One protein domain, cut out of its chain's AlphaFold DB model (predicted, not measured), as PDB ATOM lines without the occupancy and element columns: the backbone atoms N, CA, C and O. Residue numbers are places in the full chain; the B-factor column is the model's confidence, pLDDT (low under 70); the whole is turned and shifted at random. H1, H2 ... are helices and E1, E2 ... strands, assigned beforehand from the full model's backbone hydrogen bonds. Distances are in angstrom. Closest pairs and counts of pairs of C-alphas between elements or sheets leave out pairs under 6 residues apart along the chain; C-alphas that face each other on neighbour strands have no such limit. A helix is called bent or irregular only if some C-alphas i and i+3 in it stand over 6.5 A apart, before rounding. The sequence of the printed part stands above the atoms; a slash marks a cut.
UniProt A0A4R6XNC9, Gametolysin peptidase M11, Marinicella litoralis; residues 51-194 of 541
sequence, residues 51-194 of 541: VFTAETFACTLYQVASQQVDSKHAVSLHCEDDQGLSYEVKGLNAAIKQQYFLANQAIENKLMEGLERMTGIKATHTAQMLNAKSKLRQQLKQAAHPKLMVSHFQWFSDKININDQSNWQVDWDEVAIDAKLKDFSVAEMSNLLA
ATOM      1  N   VAL A  51     -72.130 -24.471 -22.898       63.53
ATOM      2  CA  VAL A  51     -70.731 -24.060 -22.697       63.53
ATOM      3  C   VAL A  51     -69.882 -24.656 -23.817       63.53
ATOM      4  O   VAL A  51     -69.644 -25.864 -23.851       63.53
ATOM      5  N   PHE A  52     -69.404 -23.810 -24.728       65.44
ATOM      6  CA  PHE A  52     -68.694 -24.232 -25.934       65.44
ATOM      7  C   PHE A  52     -67.183 -24.265 -25.695       65.44
ATOM      8  O   PHE A  52     -66.494 -23.254 -25.809       65.44
ATOM      9  N   THR A  53     -66.656 -25.445 -25.360       57.59
ATOM     10  CA  THR A  53     -65.264 -25.639 -24.901       57.59
ATOM     11  C   THR A  53     -64.245 -25.966 -25.998       57.59
ATOM     12  O   THR A  53     -63.063 -26.088 -25.698       57.59
ATOM     13  N   ALA A  54     -64.660 -26.121 -27.259       56.03
ATOM     14  CA  ALA A  54     -63.749 -26.423 -28.375       56.03
ATOM     15  C   ALA A  54     -64.145 -25.781 -29.720       56.03
ATOM     16  O   ALA A  54     -63.397 -25.872 -30.692       56.03
ATOM     17  N   GLU A  55     -65.313 -25.141 -29.794       66.12
ATOM     18  CA  GLU A  55     -65.847 -24.544 -31.021       66.12
ATOM     19  C   GLU A  55     -65.477 -23.049 -31.044       66.12
ATOM     20  O   GLU A  55     -65.632 -22.350 -30.041       66.12
ATOM     21  N   THR A  56     -64.909 -22.575 -32.160       78.06
ATOM     22  CA  THR A  56     -64.609 -21.147 -32.369       78.06
ATOM     23  C   THR A  56     -65.763 -20.517 -33.125       78.06
ATOM     24  O   THR A  56     -66.062 -20.932 -34.243       78.06
ATOM     25  N   PHE A  57     -66.387 -19.516 -32.522       83.06
ATOM     26  CA  PHE A  57     -67.388 -18.671 -33.149       83.06
ATOM     27  C   PHE A  57     -66.737 -17.396 -33.692       83.06
ATOM     28  O   PHE A  57     -65.784 -16.885 -33.101       83.06
ATOM     29  N   ALA A  58     -67.242 -16.902 -34.822       85.25
ATOM     30  CA  ALA A  58     -66.793 -15.669 -35.450       85.25
ATOM     31  C   ALA A  58     -68.001 -14.797 -35.802       85.25
ATOM     32  O   ALA A  58     -68.937 -15.273 -36.441       85.25
ATOM     33  N   CYS A  59     -67.957 -13.527 -35.412       85.06
ATOM     34  CA  CYS A  59     -69.012 -12.547 -35.656       85.06
ATOM     35  C   CYS A  59     -68.421 -11.173 -35.967       85.06
ATOM     36  O   CYS A  59     -67.240 -10.918 -35.716       85.06
ATOM     37  N   THR A  60     -69.257 -10.274 -36.469       86.12
ATOM     38  CA  THR A  60     -68.903  -8.868 -36.673       86.12
ATOM     39  C   THR A  60     -69.337  -8.051 -35.453       86.12
ATOM     40  O   THR A  60     -70.450  -8.225 -34.960       86.12
ATOM     41  N   LEU A  61     -68.452  -7.197 -34.935       79.62
ATOM     42  CA  LEU A  61     -68.678  -6.392 -33.736       79.62
ATOM     43  C   LEU A  61     -69.207  -4.993 -34.062       79.62
ATOM     44  O   LEU A  61     -68.598  -4.234 -34.820       79.62
ATOM     45  N   TYR A  62     -70.270  -4.616 -33.361       73.12
ATOM     46  CA  TYR A  62     -70.897  -3.295 -33.399       73.12
ATOM     47  C   TYR A  62     -71.179  -2.833 -31.974       73.12
ATOM     48  O   TYR A  62     -71.262  -3.657 -31.066       73.12
ATOM     49  N   GLN A  63     -71.362  -1.537 -31.762       65.69
ATOM     50  CA  GLN A  63     -71.944  -1.034 -30.519       65.69
ATOM     51  C   GLN A  63     -73.468  -0.966 -30.669       65.69
ATOM     52  O   GLN A  63     -73.977  -0.652 -31.742       65.69
ATOM     53  N   VAL A  64     -74.197  -1.281 -29.599       50.66
ATOM     54  CA  VAL A  64     -75.653  -1.117 -29.516       50.66
ATOM     55  C   VAL A  64     -75.986  -0.488 -28.166       50.66
ATOM     56  O   VAL A  64     -75.457  -0.882 -27.126       50.66
ATOM     57  N   ALA A  65     -76.878   0.501 -28.177       46.59
ATOM     58  CA  ALA A  65     -77.415   1.096 -26.961       46.59
ATOM     59  C   ALA A  65     -78.541   0.212 -26.401       46.59
ATOM     60  O   ALA A  65     -79.552  -0.023 -27.069       46.59
ATOM     61  N   SER A  66     -78.390  -0.277 -25.168       42.19
ATOM     62  CA  SER A  66     -79.431  -1.070 -24.502       42.19
ATOM     63  C   SER A  66     -80.489  -0.177 -23.838       42.19
ATOM     64  O   SER A  66     -80.160   0.754 -23.104       42.19
ATOM     65  N   GLN A  67     -81.778  -0.462 -24.063       35.84
ATOM     66  CA  GLN A  67     -82.874   0.206 -23.349       35.84
ATOM     67  C   GLN A  67     -83.007  -0.368 -21.928       35.84
ATOM     68  O   GLN A  67     -83.465  -1.498 -21.744       35.84
ATOM     69  N   GLN A  68     -82.641   0.418 -20.914       33.12
ATOM     70  CA  GLN A  68     -82.881   0.122 -19.497       33.12
ATOM     71  C   GLN A  68     -83.525   1.336 -18.820       33.12
ATOM     72  O   GLN A  68     -83.200   2.481 -19.117       33.12
ATOM     73  N   VAL A  69     -84.476   1.065 -17.924       33.97
ATOM     74  CA  VAL A  69     -85.441   2.054 -17.407       33.97
ATOM     75  C   VAL A  69     -84.850   2.955 -16.306       33.97
ATOM     76  O   VAL A  69     -85.360   4.049 -16.071       33.97
ATOM     77  N   ASP A  70     -83.735   2.553 -15.692       31.58
ATOM     78  CA  ASP A  70     -83.156   3.203 -14.508       31.58
ATOM     79  C   ASP A  70     -81.950   4.108 -14.843       31.58
ATOM     80  O   ASP A  70     -80.827   3.869 -14.403       31.58
ATOM     81  N   SER A  71     -82.200   5.151 -15.645       31.78
ATOM     82  CA  SER A  71     -81.383   6.380 -15.813       31.78
ATOM     83  C   SER A  71     -79.877   6.282 -16.149       31.78
ATOM     84  O   SER A  71     -79.230   7.316 -16.315       31.78
ATOM     85  N   LYS A  72     -79.314   5.087 -16.354       31.59
ATOM     86  CA  LYS A  72     -77.982   4.855 -16.941       31.59
ATOM     87  C   LYS A  72     -78.088   3.780 -18.023       31.59
ATOM     88  O   LYS A  72     -78.287   2.609 -17.708       31.59
ATOM     89  N   HIS A  73     -77.958   4.164 -19.293       35.28
ATOM     90  CA  HIS A  73     -77.908   3.190 -20.386       35.28
ATOM     91  C   HIS A  73     -76.477   2.667 -20.504       35.28
ATOM     92  O   HIS A  73     -75.533   3.452 -20.532       35.28
ATOM     93  N   ALA A  74     -76.309   1.348 -20.575       40.47
ATOM     94  CA  ALA A  74     -75.015   0.747 -20.863       40.47
ATOM     95  C   ALA A  74     -74.869   0.555 -22.378       40.47
ATOM     96  O   ALA A  74     -75.724  -0.081 -23.005       40.47
ATOM     97  N   VAL A  75     -73.770   1.064 -22.943       47.09
ATOM     98  CA  VAL A  75     -73.313   0.686 -24.287       47.09
ATOM     99  C   VAL A  75     -72.756  -0.732 -24.219       47.09
ATOM    100  O   VAL A  75     -71.836  -1.018 -23.446       47.09
ATOM    101  N   SER A  76     -73.310  -1.627 -25.029       59.69
ATOM    102  CA  SER A  76     -72.846  -3.003 -25.165       59.69
ATOM    103  C   SER A  76     -72.230  -3.216 -26.544       59.69
ATOM    104  O   SER A  76     -72.749  -2.737 -27.553       59.69
ATOM    105  N   LEU A  77     -71.128  -3.973 -26.621       71.25
ATOM    106  CA  LEU A  77     -70.739  -4.540 -27.913       71.25
ATOM    107  C   LEU A  77     -71.709  -5.670 -28.230       71.25
ATOM    108  O   LEU A  77     -71.918  -6.561 -27.412       71.25
ATOM    109  N   HIS A  78     -72.279  -5.629 -29.422       83.50
ATOM    110  CA  HIS A  78     -73.030  -6.716 -30.013       83.50
ATOM    111  C   HIS A  78     -72.206  -7.390 -31.102       83.50
ATOM    112  O   HIS A  78     -71.279  -6.822 -31.677       83.50
ATOM    113  N   CYS A  79     -72.559  -8.637 -31.346       82.94
ATOM    114  CA  CYS A  79     -71.838  -9.602 -32.146       82.94
ATOM    115  C   CYS A  79     -72.860 -10.184 -33.121       82.94
ATOM    116  O   CYS A  79     -73.746 -10.930 -32.714       82.94
ATOM    117  N   GLU A  80     -72.798  -9.743 -34.377       84.69
ATOM    118  CA  GLU A  80     -73.708 -10.159 -35.448       84.69
ATOM    119  C   GLU A  80     -73.091 -11.315 -36.233       84.69
ATOM    120  O   GLU A  80     -71.936 -11.231 -36.672       84.69
ATOM    121  N   ASP A  81     -73.840 -12.399 -36.402       82.31
ATOM    122  CA  ASP A  81     -73.392 -13.560 -37.166       82.31
ATOM    123  C   ASP A  81     -73.573 -13.401 -38.691       82.31
ATOM    124  O   ASP A  81     -73.947 -12.346 -39.212       82.31
ATOM    125  N   ASP A  82     -73.277 -14.467 -39.439       77.75
ATOM    126  CA  ASP A  82     -73.419 -14.508 -40.896       77.75
ATOM    127  C   ASP A  82     -74.879 -14.607 -41.386       77.75
ATOM    128  O   ASP A  82     -75.123 -14.542 -42.592       77.75
ATOM    129  N   GLN A  83     -75.849 -14.719 -40.472       77.06
ATOM    130  CA  GLN A  83     -77.289 -14.731 -40.748       77.06
ATOM    131  C   GLN A  83     -77.985 -13.424 -40.326       77.06
ATOM    132  O   GLN A  83     -79.173 -13.252 -40.603       77.06
ATOM    133  N   GLY A  84     -77.252 -12.483 -39.719       74.50
ATOM    134  CA  GLY A  84     -77.783 -11.206 -39.239       74.50
ATOM    135  C   GLY A  84     -78.434 -11.287 -37.854       74.50
ATOM    136  O   GLY A  84     -79.214 -10.404 -37.496       74.50
ATOM    137  N   LEU A  85     -78.160 -12.340 -37.079       79.19
ATOM    138  CA  LEU A  85     -78.603 -12.446 -35.690       79.19
ATOM    139  C   LEU A  85     -77.590 -11.747 -34.778       79.19
ATOM    140  O   LEU A  85     -76.388 -11.985 -34.873       79.19
ATOM    141  N   SER A  86     -78.087 -10.876 -33.899       82.62
ATOM    142  CA  SER A  86     -77.279 -10.020 -33.024       82.62
ATOM    143  C   SER A  86     -77.304 -10.516 -31.580       82.62
ATOM    144  O   SER A  86     -78.377 -10.709 -31.004       82.62
ATOM    145  N   TYR A  87     -76.121 -10.678 -30.987       84.56
ATOM    146  CA  TYR A  87     -75.929 -11.171 -29.623       84.56
ATOM    147  C   TYR A  87     -75.127 -10.169 -28.793       84.56
ATOM    148  O   TYR A  87     -74.061  -9.729 -29.217       84.56
ATOM    149  N   GLU A  88     -75.592  -9.835 -27.590       84.19
ATOM    150  CA  GLU A  88     -74.841  -8.965 -26.681       84.19
ATOM    151  C   GLU A  88     -73.571  -9.667 -26.163       84.19
ATOM    152  O   GLU A  88     -73.638 -10.789 -25.665       84.19
ATOM    153  N   VAL A  89     -72.408  -9.019 -26.211       82.31
ATOM    154  CA  VAL A  89     -71.151  -9.565 -25.679       82.31
ATOM    155  C   VAL A  89     -70.934  -9.099 -24.238       82.31
ATOM    156  O   VAL A  89     -70.612  -7.942 -23.969       82.31
ATOM    157  N   LYS A  90     -71.072 -10.025 -23.287       83.75
ATOM    158  CA  LYS A  90     -70.772  -9.822 -21.862       83.75
ATOM    159  C   LYS A  90     -69.350 -10.288 -21.520       83.75
ATOM    160  O   LYS A  90     -68.769 -11.119 -22.216       83.75
ATOM    161  N   GLY A  91     -68.792  -9.750 -20.431       77.06
ATOM    162  CA  GLY A  91     -67.459 -10.127 -19.928       77.06
ATOM    163  C   GLY A  91     -66.273  -9.481 -20.661       77.06
ATOM    164  O   GLY A  91     -65.156  -9.990 -20.629       77.06
ATOM    165  N   LEU A  92     -66.505  -8.347 -21.327       73.75
ATOM    166  CA  LEU A  92     -65.494  -7.593 -22.073       73.75
ATOM    167  C   LEU A  92     -64.442  -6.957 -21.148       73.75
ATOM    168  O   LEU A  92     -64.675  -5.894 -20.566       73.75
ATOM    169  N   ASN A  93     -63.261  -7.570 -21.058       72.31
ATOM    170  CA  ASN A  93     -62.108  -6.981 -20.375       72.31
ATOM    171  C   ASN A  93     -61.471  -5.827 -21.188       72.31
ATOM    172  O   ASN A  93     -61.773  -5.615 -22.365       72.31
ATOM    173  N   ALA A  94     -60.559  -5.080 -20.556       61.03
ATOM    174  CA  ALA A  94     -59.894  -3.927 -21.172       61.03
ATOM    175  C   ALA A  94     -59.106  -4.273 -22.453       61.03
ATOM    176  O   ALA A  94     -59.058  -3.465 -23.377       61.03
ATOM    177  N   ALA A  95     -58.535  -5.478 -22.547       67.31
ATOM    178  CA  ALA A  95     -57.751  -5.896 -23.707       67.31
ATOM    179  C   ALA A  95     -58.631  -6.196 -24.938       67.31
ATOM    180  O   ALA A  95     -58.226  -5.875 -26.055       67.31
ATOM    181  N   ILE A  96     -59.844  -6.736 -24.751       70.06
ATOM    182  CA  ILE A  96     -60.820  -6.910 -25.846       70.06
ATOM    183  C   ILE A  96     -61.219  -5.542 -26.403       70.06
ATOM    184  O   ILE A  96     -61.168  -5.325 -27.613       70.06
ATOM    185  N   LYS A  97     -61.553  -4.598 -25.511       67.94
ATOM    186  CA  LYS A  97     -61.904  -3.217 -25.880       67.94
ATOM    187  C   LYS A  97     -60.760  -2.532 -26.638       67.94
ATOM    188  O   LYS A  97     -61.001  -1.901 -27.662       67.94
ATOM    189  N   GLN A  98     -59.515  -2.724 -26.198       66.88
ATOM    190  CA  GLN A  98     -58.331  -2.181 -26.867       66.88
ATOM    191  C   GLN A  98     -58.093  -2.788 -28.263       66.88
ATOM    192  O   GLN A  98     -57.760  -2.048 -29.186       66.88
ATOM    193  N   GLN A  99     -58.266  -4.102 -28.455       72.19
ATOM    194  CA  GLN A  99     -58.122  -4.705 -29.790       72.19
ATOM    195  C   GLN A  99     -59.256  -4.296 -30.737       72.19
ATOM    196  O   GLN A  99     -58.986  -3.998 -31.897       72.19
ATOM    197  N   TYR A 100     -60.498  -4.210 -30.244       73.12
ATOM    198  CA  TYR A 100     -61.627  -3.651 -30.996       73.12
ATOM    199  C   TYR A 100     -61.340  -2.224 -31.472       73.12
ATOM    200  O   TYR A 100     -61.488  -1.928 -32.656       73.12
ATOM    201  N   PHE A 101     -60.838  -1.376 -30.573       57.88
ATOM    202  CA  PHE A 101     -60.432  -0.013 -30.893       57.88
ATOM    203  C   PHE A 101     -59.339   0.043 -31.980       57.88
ATOM    204  O   PHE A 101     -59.495   0.742 -32.982       57.88
ATOM    205  N   LEU A 102     -58.257  -0.732 -31.831       70.44
ATOM    206  CA  LEU A 102     -57.164  -0.771 -32.814       70.44
ATOM    207  C   LEU A 102     -57.629  -1.291 -34.185       70.44
ATOM    208  O   LEU A 102     -57.192  -0.777 -35.214       70.44
ATOM    209  N   ALA A 103     -58.531  -2.276 -34.206       70.38
ATOM    210  CA  ALA A 103     -59.150  -2.772 -35.431       70.38
ATOM    211  C   ALA A 103     -60.022  -1.692 -36.098       70.38
ATOM    212  O   ALA A 103     -59.888  -1.469 -37.299       70.38
ATOM    213  N   ASN A 104     -60.844  -0.961 -35.332       70.38
ATOM    214  CA  ASN A 104     -61.624   0.173 -35.840       70.38
ATOM    215  C   ASN A 104     -60.722   1.257 -36.452       70.38
ATOM    216  O   ASN A 104     -60.952   1.660 -37.589       70.38
ATOM    217  N   GLN A 105     -59.661   1.677 -35.756       65.19
ATOM    218  CA  GLN A 105     -58.721   2.679 -36.269       65.19
ATOM    219  C   GLN A 105     -58.012   2.213 -37.555       65.19
ATOM    220  O   GLN A 105     -57.806   3.001 -38.480       65.19
ATOM    221  N   ALA A 106     -57.647   0.932 -37.644       75.06
ATOM    222  CA  ALA A 106     -57.036   0.371 -38.845       75.06
ATOM    223  C   ALA A 106     -58.009   0.352 -40.040       75.06
ATOM    224  O   ALA A 106     -57.611   0.701 -41.152       75.06
ATOM    225  N   ILE A 107     -59.287   0.034 -39.800       77.50
ATOM    226  CA  ILE A 107     -60.364   0.145 -40.794       77.50
ATOM    227  C   ILE A 107     -60.509   1.597 -41.266       77.50
ATOM    228  O   ILE A 107     -60.455   1.842 -42.467       77.50
ATOM    229  N   GLU A 108     -60.629   2.561 -40.349       74.69
ATOM    230  CA  GLU A 108     -60.779   3.990 -40.668       74.69
ATOM    231  C   GLU A 108     -59.652   4.507 -41.573       74.69
ATOM    232  O   GLU A 108     -59.909   5.099 -42.626       74.69
ATOM    233  N   ASN A 109     -58.402   4.197 -41.218       80.31
ATOM    234  CA  ASN A 109     -57.236   4.515 -42.041       80.31
ATOM    235  C   ASN A 109     -57.335   3.861 -43.430       80.31
ATOM    236  O   ASN A 109     -57.080   4.514 -44.441       80.31
ATOM    237  N   LYS A 110     -57.757   2.593 -43.507       85.56
ATOM    238  CA  LYS A 110     -57.890   1.858 -44.772       85.56
ATOM    239  C   LYS A 110     -58.965   2.447 -45.693       85.56
ATOM    240  O   LYS A 110     -58.770   2.458 -46.911       85.56
ATOM    241  N   LEU A 111     -60.071   2.948 -45.136       83.44
ATOM    242  CA  LEU A 111     -61.112   3.656 -45.889       83.44
ATOM    243  C   LEU A 111     -60.582   4.977 -46.456       83.44
ATOM    244  O   LEU A 111     -60.779   5.249 -47.641       83.44
ATOM    245  N   MET A 112     -59.844   5.746 -45.647       78.56
ATOM    246  CA  MET A 112     -59.199   6.990 -46.082       78.56
ATOM    247  C   MET A 112     -58.166   6.745 -47.188       78.56
ATOM    248  O   MET A 112     -58.255   7.372 -48.239       78.56
ATOM    249  N   GLU A 113     -57.254   5.781 -47.029       84.69
ATOM    250  CA  GLU A 113     -56.323   5.399 -48.103       84.69
ATOM    251  C   GLU A 113     -57.058   4.921 -49.372       84.69
ATOM    252  O   GLU A 113     -56.582   5.102 -50.495       84.69
ATOM    253  N   GLY A 114     -58.200   4.245 -49.208       83.12
ATOM    254  CA  GLY A 114     -59.063   3.825 -50.306       83.12
ATOM    255  C   GLY A 114     -59.540   5.023 -51.118       83.12
ATOM    256  O   GLY A 114     -59.326   5.070 -52.331       83.12
ATOM    257  N   LEU A 115     -60.121   6.007 -50.429       77.75
ATOM    258  CA  LEU A 115     -60.549   7.273 -51.014       77.75
ATOM    259  C   LEU A 115     -59.378   8.004 -51.684       77.75
ATOM    260  O   LEU A 115     -59.513   8.393 -52.844       77.75
ATOM    261  N   GLU A 116     -58.208   8.113 -51.043       81.12
ATOM    262  CA  GLU A 116     -57.019   8.726 -51.659       81.12
ATOM    263  C   GLU A 116     -56.653   8.070 -52.994       81.12
ATOM    264  O   GLU A 116     -56.503   8.743 -54.017       81.12
ATOM    265  N   ARG A 117     -56.516   6.736 -52.993       80.88
ATOM    266  CA  ARG A 117     -56.086   5.964 -54.169       80.88
ATOM    267  C   ARG A 117     -57.047   6.104 -55.342       80.88
ATOM    268  O   ARG A 117     -56.600   6.093 -56.486       80.88
ATOM    269  N   MET A 118     -58.348   6.177 -55.066       73.00
ATOM    270  CA  MET A 118     -59.392   6.188 -56.095       73.00
ATOM    271  C   MET A 118     -59.715   7.590 -56.612       73.00
ATOM    272  O   MET A 118     -60.156   7.728 -57.750       73.00
ATOM    273  N   THR A 119     -59.487   8.623 -55.799       70.69
ATOM    274  CA  THR A 119     -59.884  10.007 -56.108       70.69
ATOM    275  C   THR A 119     -58.697  10.896 -56.485       70.69
ATOM    276  O   THR A 119     -58.879  11.928 -57.126       70.69
ATOM    277  N   GLY A 120     -57.473  10.509 -56.107       71.25
ATOM    278  CA  GLY A 120     -56.255  11.301 -56.298       71.25
ATOM    279  C   GLY A 120     -56.116  12.489 -55.336       71.25
ATOM    280  O   GLY A 120     -55.086  13.165 -55.348       71.25
ATOM    281  N   ILE A 121     -57.122  12.734 -54.493       65.00
ATOM    282  CA  ILE A 121     -57.107  13.750 -53.440       65.00
ATOM    283  C   ILE A 121     -56.386  13.150 -52.230       65.00
ATOM    284  O   ILE A 121     -56.756  12.079 -51.760       65.00
ATOM    285  N   LYS A 122     -55.356  13.826 -51.711       66.25
ATOM    286  CA  LYS A 122     -54.677  13.384 -50.482       66.25
ATOM    287  C   LYS A 122     -55.623  13.445 -49.279       66.25
ATOM    288  O   LYS A 122     -56.429  14.367 -49.188       66.25
ATOM    289  N   ALA A 123     -55.436  12.546 -48.316       55.09
ATOM    290  CA  ALA A 123     -56.113  12.499 -47.021       55.09
ATOM    291  C   ALA A 123     -55.616  13.612 -46.084       55.09
ATOM    292  O   ALA A 123     -55.129  13.391 -44.979       55.09
ATOM    293  N   THR A 124     -55.765  14.851 -46.531       49.56
ATOM    294  CA  THR A 124     -56.044  15.967 -45.635       49.56
ATOM    295  C   THR A 124     -57.433  15.758 -45.029       49.56
ATOM    296  O   THR A 124     -58.330  15.279 -45.724       49.56
ATOM    297  N   HIS A 125     -57.626  16.118 -43.757       48.91
ATOM    298  CA  HIS A 125     -58.907  16.008 -43.043       48.91
ATOM    299  C   HIS A 125     -59.926  17.061 -43.527       48.91
ATOM    300  O   HIS A 125     -60.415  17.873 -42.750       48.91
ATOM    301  N   THR A 126     -60.229  17.091 -44.825       53.50
ATOM    302  CA  THR A 126     -61.288  17.949 -45.364       53.50
ATOM    303  C   THR A 126     -62.650  17.349 -45.036       53.50
ATOM    304  O   THR A 126     -62.830  16.128 -45.073       53.50
ATOM    305  N   ALA A 127     -63.638  18.208 -44.773       52.19
ATOM    306  CA  ALA A 127     -65.017  17.802 -44.499       52.19
ATOM    307  C   ALA A 127     -65.580  16.862 -45.584       52.19
ATOM    308  O   ALA A 127     -66.226  15.860 -45.284       52.19
ATOM    309  N   GLN A 128     -65.242  17.127 -46.852       57.56
ATOM    310  CA  GLN A 128     -65.608  16.291 -48.000       57.56
ATOM    311  C   GLN A 128     -65.064  14.856 -47.880       57.56
ATOM    312  O   GLN A 128     -65.797  13.897 -48.118       57.56
ATOM    313  N   MET A 129     -63.800  14.699 -47.470       65.56
ATOM    314  CA  MET A 129     -63.158  13.391 -47.325       65.56
ATOM    315  C   MET A 129     -63.701  12.622 -46.111       65.56
ATOM    316  O   MET A 129     -63.971  11.427 -46.211       65.56
ATOM    317  N   LEU A 130     -63.936  13.308 -44.986       60.59
ATOM    318  CA  LEU A 130     -64.522  12.713 -43.777       60.59
ATOM    319  C   LEU A 130     -65.984  12.277 -43.990       60.59
ATOM    320  O   LEU A 130     -66.375  11.188 -43.567       60.59
ATOM    321  N   ASN A 131     -66.776  13.075 -44.712       60.28
ATOM    322  CA  ASN A 131     -68.145  12.731 -45.104       60.28
ATOM    323  C   ASN A 131     -68.164  11.538 -46.082       60.28
ATOM    324  O   ASN A 131     -68.887  10.564 -45.869       60.28
ATOM    325  N   ALA A 132     -67.301  11.548 -47.105       69.00
ATOM    326  CA  ALA A 132     -67.153  10.421 -48.028       69.00
ATOM    327  C   ALA A 132     -66.735   9.126 -47.309       69.00
ATOM    328  O   ALA A 132     -67.294   8.070 -47.600       69.00
ATOM    329  N   LYS A 133     -65.823   9.209 -46.329       80.12
ATOM    330  CA  LYS A 133     -65.415   8.101 -45.447       80.12
ATOM    331  C   LYS A 133     -66.599   7.528 -44.666       80.12
ATOM    332  O   LYS A 133     -66.787   6.313 -44.682       80.12
ATOM    333  N   SER A 134     -67.420   8.378 -44.044       64.00
ATOM    334  CA  SER A 134     -68.622   7.940 -43.312       64.00
ATOM    335  C   SER A 134     -69.613   7.210 -44.233       64.00
ATOM    336  O   SER A 134     -69.962   6.053 -43.977       64.00
ATOM    337  N   LYS A 135     -69.985   7.820 -45.371       68.31
ATOM    338  CA  LYS A 135     -70.867   7.194 -46.375       68.31
ATOM    339  C   LYS A 135     -70.304   5.855 -46.882       68.31
ATOM    340  O   LYS A 135     -71.043   4.881 -47.029       68.31
ATOM    341  N   LEU A 136     -68.993   5.789 -47.132       77.44
ATOM    342  CA  LEU A 136     -68.299   4.586 -47.594       77.44
ATOM    343  C   LEU A 136     -68.343   3.467 -46.541       77.44
ATOM    344  O   LEU A 136     -68.677   2.332 -46.882       77.44
ATOM    345  N   ARG A 137     -68.091   3.778 -45.261       78.88
ATOM    346  CA  ARG A 137     -68.218   2.822 -44.145       78.88
ATOM    347  C   ARG A 137     -69.624   2.221 -44.087       78.88
ATOM    348  O   ARG A 137     -69.766   0.999 -44.062       78.88
ATOM    349  N   GLN A 138     -70.660   3.061 -44.182       68.69
ATOM    350  CA  GLN A 138     -72.061   2.621 -44.194       68.69
ATOM    351  C   GLN A 138     -72.380   1.673 -45.368       68.69
ATOM    352  O   GLN A 138     -73.076   0.670 -45.195       68.69
ATOM    353  N   GLN A 139     -71.863   1.956 -46.568       75.94
ATOM    354  CA  GLN A 139     -72.086   1.120 -47.755       75.94
ATOM    355  C   GLN A 139     -71.347  -0.225 -47.697       75.94
ATOM    356  O   GLN A 139     -71.845  -1.225 -48.219       75.94
ATOM    357  N   LEU A 140     -70.186  -0.267 -47.040       76.56
ATOM    358  CA  LEU A 140     -69.389  -1.481 -46.862       76.56
ATOM    359  C   LEU A 140     -69.990  -2.463 -45.841       76.56
ATOM    360  O   LEU A 140     -69.700  -3.662 -45.922       76.56
ATOM    361  N   LYS A 141     -70.867  -1.987 -44.942       78.00
ATOM    362  CA  LYS A 141     -71.556  -2.794 -43.914       78.00
ATOM    363  C   LYS A 141     -70.552  -3.669 -43.151       78.00
ATOM    364  O   LYS A 141     -69.438  -3.221 -42.910       78.00
ATOM    365  N   GLN A 142     -70.899  -4.926 -42.843       74.00
ATOM    366  CA  GLN A 142     -70.089  -5.884 -42.073       74.00
ATOM    367  C   GLN A 142     -68.594  -5.965 -42.470       74.00
ATOM    368  O   GLN A 142     -67.759  -6.335 -41.650       74.00
ATOM    369  N   ALA A 143     -68.226  -5.638 -43.718       76.19
ATOM    370  CA  ALA A 143     -66.827  -5.637 -44.151       76.19
ATOM    371  C   ALA A 143     -65.986  -4.516 -43.508       76.19
ATOM    372  O   ALA A 143     -64.780  -4.689 -43.366       76.19
ATOM    373  N   ALA A 144     -66.601  -3.397 -43.114       78.88
ATOM    374  CA  ALA A 144     -65.951  -2.244 -42.487       78.88
ATOM    375  C   ALA A 144     -66.155  -2.193 -40.959       78.88
ATOM    376  O   ALA A 144     -66.186  -1.114 -40.371       78.88
ATOM    377  N   HIS A 145     -66.283  -3.353 -40.309       81.12
ATOM    378  CA  HIS A 145     -66.352  -3.471 -38.851       81.12
ATOM    379  C   HIS A 145     -65.386  -4.557 -38.333       81.12
ATOM    380  O   HIS A 145     -65.064  -5.495 -39.072       81.12
ATOM    381  N   PRO A 146     -64.901  -4.457 -37.080       84.81
ATOM    382  CA  PRO A 146     -64.047  -5.473 -36.477       84.81
ATOM    383  C   PRO A 146     -64.769  -6.815 -36.353       84.81
ATOM    384  O   PRO A 146     -65.979  -6.867 -36.149       84.81
ATOM    385  N   LYS A 147     -64.023  -7.914 -36.411       89.31
ATOM    386  CA  LYS A 147     -64.528  -9.274 -36.209       89.31
ATOM    387  C   LYS A 147     -64.016  -9.824 -34.887       89.31
ATOM    388  O   LYS A 147     -62.810  -9.815 -34.643       89.31
ATOM    389  N   LEU A 148     -64.915 -10.340 -34.052       88.81
ATOM    390  CA  LEU A 148     -64.555 -11.125 -32.873       88.81
ATOM    391  C   LEU A 148     -64.493 -12.597 -33.265       88.81
ATOM    392  O   LEU A 148     -65.473 -13.146 -33.763       88.81
ATOM    393  N   MET A 149     -63.368 -13.240 -32.976       88.94
ATOM    394  CA  MET A 149     -63.259 -14.694 -32.901       88.94
ATOM    395  C   MET A 149     -63.185 -15.093 -31.428       88.94
ATOM    396  O   MET A 149     -62.373 -14.540 -30.687       88.94
ATOM    397  N   VAL A 150     -64.012 -16.043 -30.991       87.69
ATOM    398  CA  VAL A 150     -64.070 -16.485 -29.590       87.69
ATOM    399  C   VAL A 150     -64.318 -17.990 -29.473       87.69
ATOM    400  O   VAL A 150     -65.104 -18.570 -30.215       87.69
ATOM    401  N   SER A 151     -63.649 -18.640 -28.526       85.94
ATOM    402  CA  SER A 151     -63.890 -20.027 -28.105       85.94
ATOM    403  C   SER A 151     -63.836 -20.119 -26.577       85.94
ATOM    404  O   SER A 151     -63.327 -19.203 -25.928       85.94
ATOM    405  N   HIS A 152     -64.306 -21.226 -25.991       85.50
ATOM    406  CA  HIS A 152     -64.374 -21.404 -24.531       85.50
ATOM    407  C   HIS A 152     -65.281 -20.348 -23.868       85.50
ATOM    408  O   HIS A 152     -64.906 -19.686 -22.901       85.50
ATOM    409  N   PHE A 153     -66.480 -20.169 -24.422       85.44
ATOM    410  CA  PHE A 153     -67.461 -19.160 -24.007       85.44
ATOM    411  C   PHE A 153     -68.829 -19.796 -23.714       85.44
ATOM    412  O   PHE A 153     -69.049 -20.982 -23.981       85.44
ATOM    413  N   GLN A 154     -69.750 -19.016 -23.144       84.25
ATOM    414  CA  GLN A 154     -71.121 -19.460 -22.864       84.25
ATOM    415  C   GLN A 154     -72.103 -18.755 -23.800       84.25
ATOM    416  O   GLN A 154     -72.067 -17.526 -23.906       84.25
ATOM    417  N   TRP A 155     -72.976 -19.521 -24.456       79.44
ATOM    418  CA  TRP A 155     -73.994 -18.991 -25.366       79.44
ATOM    419  C   TRP A 155     -75.367 -18.948 -24.682       79.44
ATOM    420  O   TRP A 155     -75.786 -19.914 -24.043       79.44
ATOM    421  N   PHE A 156     -76.083 -17.839 -24.862       80.19
ATOM    422  CA  PHE A 156     -77.480 -17.633 -24.474       80.19
ATOM    423  C   PHE A 156     -78.283 -17.122 -25.682       80.19
ATOM    424  O   PHE A 156     -77.712 -16.636 -26.653       80.19
ATOM    425  N   SER A 157     -79.614 -17.185 -25.629       75.00
ATOM    426  CA  SER A 157     -80.495 -16.794 -26.747       75.00
ATOM    427  C   SER A 157     -80.274 -15.375 -27.291       75.00
ATOM    428  O   SER A 157     -80.562 -15.126 -28.454       75.00
ATOM    429  N   ASP A 158     -79.794 -14.463 -26.446       77.56
ATOM    430  CA  ASP A 158     -79.649 -13.025 -26.689       77.56
ATOM    431  C   ASP A 158     -78.213 -12.506 -26.476       77.56
ATOM    432  O   ASP A 158     -77.944 -11.330 -26.715       77.56
ATOM    433  N   LYS A 159     -77.287 -13.348 -25.989       85.25
ATOM    434  CA  LYS A 159     -75.956 -12.905 -25.542       85.25
ATOM    435  C   LYS A 159     -74.896 -14.002 -25.515       85.25
ATOM    436  O   LYS A 159     -75.186 -15.184 -25.346       85.25
ATOM    437  N   ILE A 160     -73.646 -13.571 -25.598       86.81
ATOM    438  CA  ILE A 160     -72.428 -14.373 -25.512       86.81
ATOM    439  C   ILE A 160     -71.629 -13.879 -24.308       86.81
ATOM    440  O   ILE A 160     -71.333 -12.692 -24.199       86.81
ATOM    441  N   ASN A 161     -71.278 -14.779 -23.391       85.69
ATOM    442  CA  ASN A 161     -70.511 -14.437 -22.194       85.69
ATOM    443  C   ASN A 161     -69.064 -14.932 -22.312       85.69
ATOM    444  O   ASN A 161     -68.813 -16.141 -22.362       85.69
ATOM    445  N   ILE A 162     -68.134 -13.978 -22.338       87.31
ATOM    446  CA  ILE A 162     -66.683 -14.181 -22.340       87.31
ATOM    447  C   ILE A 162     -66.192 -14.167 -20.885       87.31
ATOM    448  O   ILE A 162     -66.718 -13.438 -20.050       87.31
ATOM    449  N   ASN A 163     -65.202 -14.987 -20.544       83.50
ATOM    450  CA  ASN A 163     -64.599 -15.020 -19.208       83.50
ATOM    451  C   ASN A 163     -63.094 -15.334 -19.282       83.50
ATOM    452  O   ASN A 163     -62.537 -15.474 -20.369       83.50
ATOM    453  N   ASP A 164     -62.430 -15.472 -18.132       82.25
ATOM    454  CA  ASP A 164     -60.976 -15.701 -18.042       82.25
ATOM    455  C   ASP A 164     -60.494 -17.038 -18.648       82.25
ATOM    456  O   ASP A 164     -59.293 -17.242 -18.818       82.25
ATOM    457  N   GLN A 165     -61.408 -17.958 -18.977       82.38
ATOM    458  CA  GLN A 165     -61.118 -19.207 -19.695       82.38
ATOM    459  C   GLN A 165     -61.351 -19.086 -21.211       82.38
ATOM    460  O   GLN A 165     -60.969 -19.989 -21.957       82.38
ATOM    461  N   SER A 166     -61.975 -17.999 -21.672       86.31
ATOM    462  CA  SER A 166     -62.264 -17.758 -23.083       86.31
ATOM    463  C   SER A 166     -61.007 -17.382 -23.859       86.31
ATOM    464  O   SER A 166     -60.293 -16.447 -23.499       86.31
ATOM    465  N   ASN A 167     -60.772 -18.056 -24.984       87.69
ATOM    466  CA  ASN A 167     -59.741 -17.654 -25.939       87.69
ATOM    467  C   ASN A 167     -60.401 -16.793 -27.013       87.69
ATOM    468  O   ASN A 167     -61.299 -17.271 -27.711       87.69
ATOM    469  N   TRP A 168     -59.961 -15.546 -27.144       89.94
ATOM    470  CA  TRP A 168     -60.556 -14.553 -28.032       89.94
ATOM    471  C   TRP A 168     -59.486 -13.794 -28.824       89.94
ATOM    472  O   TRP A 168     -58.331 -13.695 -28.408       89.94
ATOM    473  N   GLN A 169     -59.888 -13.244 -29.964       88.75
ATOM    474  CA  GLN A 169     -59.115 -12.313 -30.779       88.75
ATOM    475  C   GLN A 169     -60.096 -11.339 -31.432       88.75
ATOM    476  O   GLN A 169     -61.118 -11.777 -31.962       88.75
ATOM    477  N   VAL A 170     -59.781 -10.041 -31.429       82.81
ATOM    478  CA  VAL A 170     -60.461  -9.083 -32.309       82.81
ATOM    479  C   VAL A 170     -59.521  -8.738 -33.457       82.81
ATOM    480  O   VAL A 170     -58.347  -8.445 -33.240       82.81
ATOM    481  N   ASP A 171     -60.028  -8.832 -34.680       85.38
ATOM    482  CA  ASP A 171     -59.271  -8.616 -35.913       85.38
ATOM    483  C   ASP A 171     -60.131  -7.846 -36.927       85.38
ATOM    484  O   ASP A 171     -61.290  -7.525 -36.660       85.38
ATOM    485  N   TRP A 172     -59.595  -7.545 -38.104       87.12
ATOM    486  CA  TRP A 172     -60.333  -6.906 -39.190       87.12
ATOM    487  C   TRP A 172     -59.886  -7.450 -40.547       87.12
ATOM    488  O   TRP A 172     -58.767  -7.924 -40.731       87.12
ATOM    489  N   ASP A 173     -60.791  -7.420 -41.519       85.00
ATOM    490  CA  ASP A 173     -60.591  -8.104 -42.793       85.00
ATOM    491  C   ASP A 173     -60.080  -7.132 -43.864       85.00
ATOM    492  O   ASP A 173     -60.822  -6.700 -44.749       85.00
ATOM    493  N   GLU A 174     -58.793  -6.777 -43.773       86.19
ATOM    494  CA  GLU A 174     -58.130  -5.869 -44.724       86.19
ATOM    495  C   GLU A 174     -58.368  -6.295 -46.180       86.19
ATOM    496  O   GLU A 174     -58.599  -5.454 -47.048       86.19
ATOM    497  N   VAL A 175     -58.353  -7.606 -46.446       86.19
ATOM    498  CA  VAL A 175     -58.540  -8.170 -47.787       86.19
ATOM    499  C   VAL A 175     -59.987  -8.020 -48.257       86.19
ATOM    500  O   VAL A 175     -60.192  -7.705 -49.429       86.19
ATOM    501  N   ALA A 176     -60.985  -8.204 -47.387       84.38
ATOM    502  CA  ALA A 176     -62.382  -7.947 -47.731       84.38
ATOM    503  C   ALA A 176     -62.655  -6.455 -47.974       84.38
ATOM    504  O   ALA A 176     -63.348  -6.132 -48.938       84.38
ATOM    505  N   ILE A 177     -62.071  -5.553 -47.176       84.12
ATOM    506  CA  ILE A 177     -62.156  -4.104 -47.419       84.12
ATOM    507  C   ILE A 177     -61.500  -3.763 -48.758       84.12
ATOM    508  O   ILE A 177     -62.154  -3.193 -49.625       84.12
ATOM    509  N   ASP A 178     -60.256  -4.185 -48.997       87.00
ATOM    510  CA  ASP A 178     -59.572  -3.942 -50.272       87.00
ATOM    511  C   ASP A 178     -60.261  -4.618 -51.467       87.00
ATOM    512  O   ASP A 178     -60.050  -4.187 -52.599       87.00
ATOM    513  N   ALA A 179     -61.027  -5.693 -51.275       86.69
ATOM    514  CA  ALA A 179     -61.852  -6.280 -52.328       86.69
ATOM    515  C   ALA A 179     -63.065  -5.389 -52.615       86.69
ATOM    516  O   ALA A 179     -63.254  -4.979 -53.756       86.69
ATOM    517  N   LYS A 180     -63.818  -5.008 -51.580       85.56
ATOM    518  CA  LYS A 180     -65.000  -4.153 -51.711       85.56
ATOM    519  C   LYS A 180     -64.682  -2.761 -52.247       85.56
ATOM    520  O   LYS A 180     -65.407  -2.272 -53.100       85.56
ATOM    521  N   LEU A 181     -63.574  -2.150 -51.825       84.38
ATOM    522  CA  LEU A 181     -63.103  -0.872 -52.367       84.38
ATOM    523  C   LEU A 181     -62.835  -0.942 -53.882       84.38
ATOM    524  O   LEU A 181     -62.979   0.066 -54.558       84.38
ATOM    525  N   LYS A 182     -62.483  -2.114 -54.435       85.44
ATOM    526  CA  LYS A 182     -62.297  -2.304 -55.888       85.44
ATOM    527  C   LYS A 182     -63.603  -2.525 -56.656       85.44
ATOM    528  O   LYS A 182     -63.580  -2.397 -57.877       85.44
ATOM    529  N   ASP A 183     -64.696  -2.876 -55.976       85.06
ATOM    530  CA  ASP A 183     -66.013  -3.030 -56.606       85.06
ATOM    531  C   ASP A 183     -66.627  -1.657 -56.956       85.06
ATOM    532  O   ASP A 183     -67.460  -1.574 -57.856       85.06
ATOM    533  N   PHE A 184     -66.195  -0.582 -56.285       79.12
ATOM    534  CA  PHE A 184     -66.640   0.783 -56.562       79.12
ATOM    535  C   PHE A 184     -66.061   1.340 -57.865       79.12
ATOM    536  O   PHE A 184     -64.848   1.363 -58.086       79.12
ATOM    537  N   SER A 185     -66.933   1.900 -58.699       79.06
ATOM    538  CA  SER A 185     -66.523   2.731 -59.826       79.06
ATOM    539  C   SER A 185     -66.051   4.117 -59.375       79.06
ATOM    540  O   SER A 185     -66.457   4.645 -58.337       79.06
ATOM    541  N   VAL A 186     -65.250   4.769 -60.224       69.38
ATOM    542  CA  VAL A 186     -64.851   6.177 -60.034       69.38
ATOM    543  C   VAL A 186     -66.079   7.091 -59.922       69.38
ATOM    544  O   VAL A 186     -66.048   8.035 -59.147       69.38
ATOM    545  N   ALA A 187     -67.178   6.790 -60.624       67.00
ATOM    546  CA  ALA A 187     -68.410   7.577 -60.555       67.00
ATOM    547  C   ALA A 187     -69.120   7.449 -59.195       67.00
ATOM    548  O   ALA A 187     -69.550   8.451 -58.630       67.00
ATOM    549  N   GLU A 188     -69.202   6.242 -58.629       71.19
ATOM    550  CA  GLU A 188     -69.749   6.038 -57.279       71.19
ATOM    551  C   GLU A 188     -68.860   6.696 -56.215       71.19
ATOM    552  O   GLU A 188     -69.372   7.334 -55.298       71.19
ATOM    553  N   MET A 189     -67.536   6.636 -56.381       67.75
ATOM    554  CA  MET A 189     -66.583   7.309 -55.493       67.75
ATOM    555  C   MET A 189     -66.665   8.842 -55.591       67.75
ATOM    556  O   MET A 189     -66.633   9.535 -54.576       67.75
ATOM    557  N   SER A 190     -66.851   9.386 -56.798       64.12
ATOM    558  CA  SER A 190     -67.148  10.806 -57.002       64.12
ATOM    559  C   SER A 190     -68.487  11.211 -56.383       64.12
ATOM    560  O   SER A 190     -68.571  12.308 -55.850       64.12
ATOM    561  N   ASN A 191     -69.501  10.340 -56.362       64.81
ATOM    562  CA  ASN A 191     -70.773  10.600 -55.671       64.81
ATOM    563  C   ASN A 191     -70.656  10.521 -54.133       64.81
ATOM    564  O   ASN A 191     -71.426  11.163 -53.418       64.81
ATOM    565  N   LEU A 192     -69.692   9.762 -53.601       65.19
ATOM    566  CA  LEU A 192     -69.364   9.771 -52.170       65.19
ATOM    567  C   LEU A 192     -68.695  11.092 -51.765       65.19
ATOM    568  O   LEU A 192     -69.126  11.711 -50.786       65.19
ATOM    569  N   LEU A 193     -67.714  11.542 -52.559       59.38
ATOM    570  CA  LEU A 193     -67.061  12.852 -52.438       59.38
ATOM    571  C   LEU A 193     -67.970  14.037 -52.763       59.38
ATOM    572  O   LEU A 193     -67.704  15.141 -52.289       59.38
ATOM    573  N   ALA A 194     -69.022  13.831 -53.558       54.28
ATOM    574  CA  ALA A 194     -70.012  14.854 -53.823       54.28
ATOM    575  C   ALA A 194     -70.686  15.243 -52.502       54.28
ATOM    576  O   ALA A 194     -71.584  14.571 -51.977       54.28
TER     577      ALA A 194
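This is residues 51 to 194 of the 541 residues of the protein "Gametolysin peptidase M11" of Marinicella litoralis (UniProt A0A4R6XNC9). A seven-stranded sheet, curled like part of a barrel and folded back on itself, makes one end of the domain, and a cluster of crossed helices makes the other. The long helix H1 joins the two ends: its first part packs on the sheet, and its last part runs on among H2, H3 and H4. The printed part has 144 residues, with four named helices and seven named strands in the order E1 E2 E3 H1 H2 E4 E5 E6 E7 H3 H4. The class is mixed, helices and strands, and the mixed sheet runs E5 E6 E3 E2 E1 E4 E7. The whole is only just compact, close to loose, with a radius of gyration of the C-alphas of 17.4 A and spans of 50 by 39 by 27 A.

The strongly twisted sheet holds E1, residues 57 to 65, E2, residues 75 to 80, E3, residues 86 to 90, E4, residues 147 to 151, E5, residues 153 to 156, E6, residues 159 to 161, and E7, residues 167 to 171. E1, E2 and E3 form a meander, each strand the antiparallel neighbour of the one before; N 62 and O 78 are 3.0 A apart, and N 87 and O 79 are 2.9 A apart. E1 bends by 60 degrees at residue 60 and pairs with E4 over residues 57 to 60, antiparallel, with N 59 and O 148 at 3.0 A. E4 and the edge strand E7 are antiparallel at 169 degrees, with N 149 and O 169 at 2.9 A. On the other side of E2, E3 is parallel to E6, with N 160 and O 88 at 2.8 A. E6 and the edge strand E5 form an antiparallel hairpin, with N 161 and O 154 at 2.9 A. It is a folded sheet, one sheet bent back on itself into two leaves: E5, E6 and E3 face E1, E4 and E7, with E2 as the hinge. H1, residues 94 to 119, is on the sheet at a height over the sheet of 8.3 A; it lies over E4 and runs along the strands, at 22 degrees to E4 on the local plane. The closest C-alphas of H1 and E7 are those of Gln 99 and Val 170, 5.6 A apart. H2, residues 127 to 144, touches H1 at a steep tilt of 61 degrees, opposite ways; the closest C-alphas are those of Leu 111 and Lys 133, 6.2 A apart. H2 only grazes the sheet, with its residues 141 to 144. H3, residues 174 to 183, touches H1 at a shallow tilt of 30 degrees, the same way, with the C-alphas of Gly 114 and Leu 181 closest at 6.5 A. H4, residues 186 to 193, touches H2 at a steep tilt of 64 degrees, opposite ways, with the C-alphas of Ala 132 and Leu 192 closest at 4.7 A. H3 and H4 are not on the sheet, and they are apart from each other. In H1 and H4 every O i to N i+4 pair is within hydrogen-bond range; in H2 it is 11 of 14 and in H3 5 of 6.

E1 begins at C-alpha 57, (-67.388, -18.671, -33.149), and is 23.0 A long; E2 is 15.6 A and E3 12.9 A. H1 runs 37.6 A from C-alpha 94, (-59.894, -3.927, -21.172), to C-alpha 119. H2 spans 20.2 A; it has a kink of 60 degrees near residue 138 and is irregular, with C-alphas 139 and 142 9.2 A apart. E4 and E7 are 13.5 A each, E5 10.1 A and E6 6.6 A. H3 spans 14.5 A, and H4, 10.4 A, ends at C-alpha 193, (-67.061, 12.852, -52.438).

The two C-alphas farthest apart, those of Val 51 and Gly 120, are 50.9 A apart. The printed part has no cut, and no link is long. The mean pLDDT of the printed part is 72.7; 48 residues are under 70, among them residues 63 to 76 and residues 121 to 132.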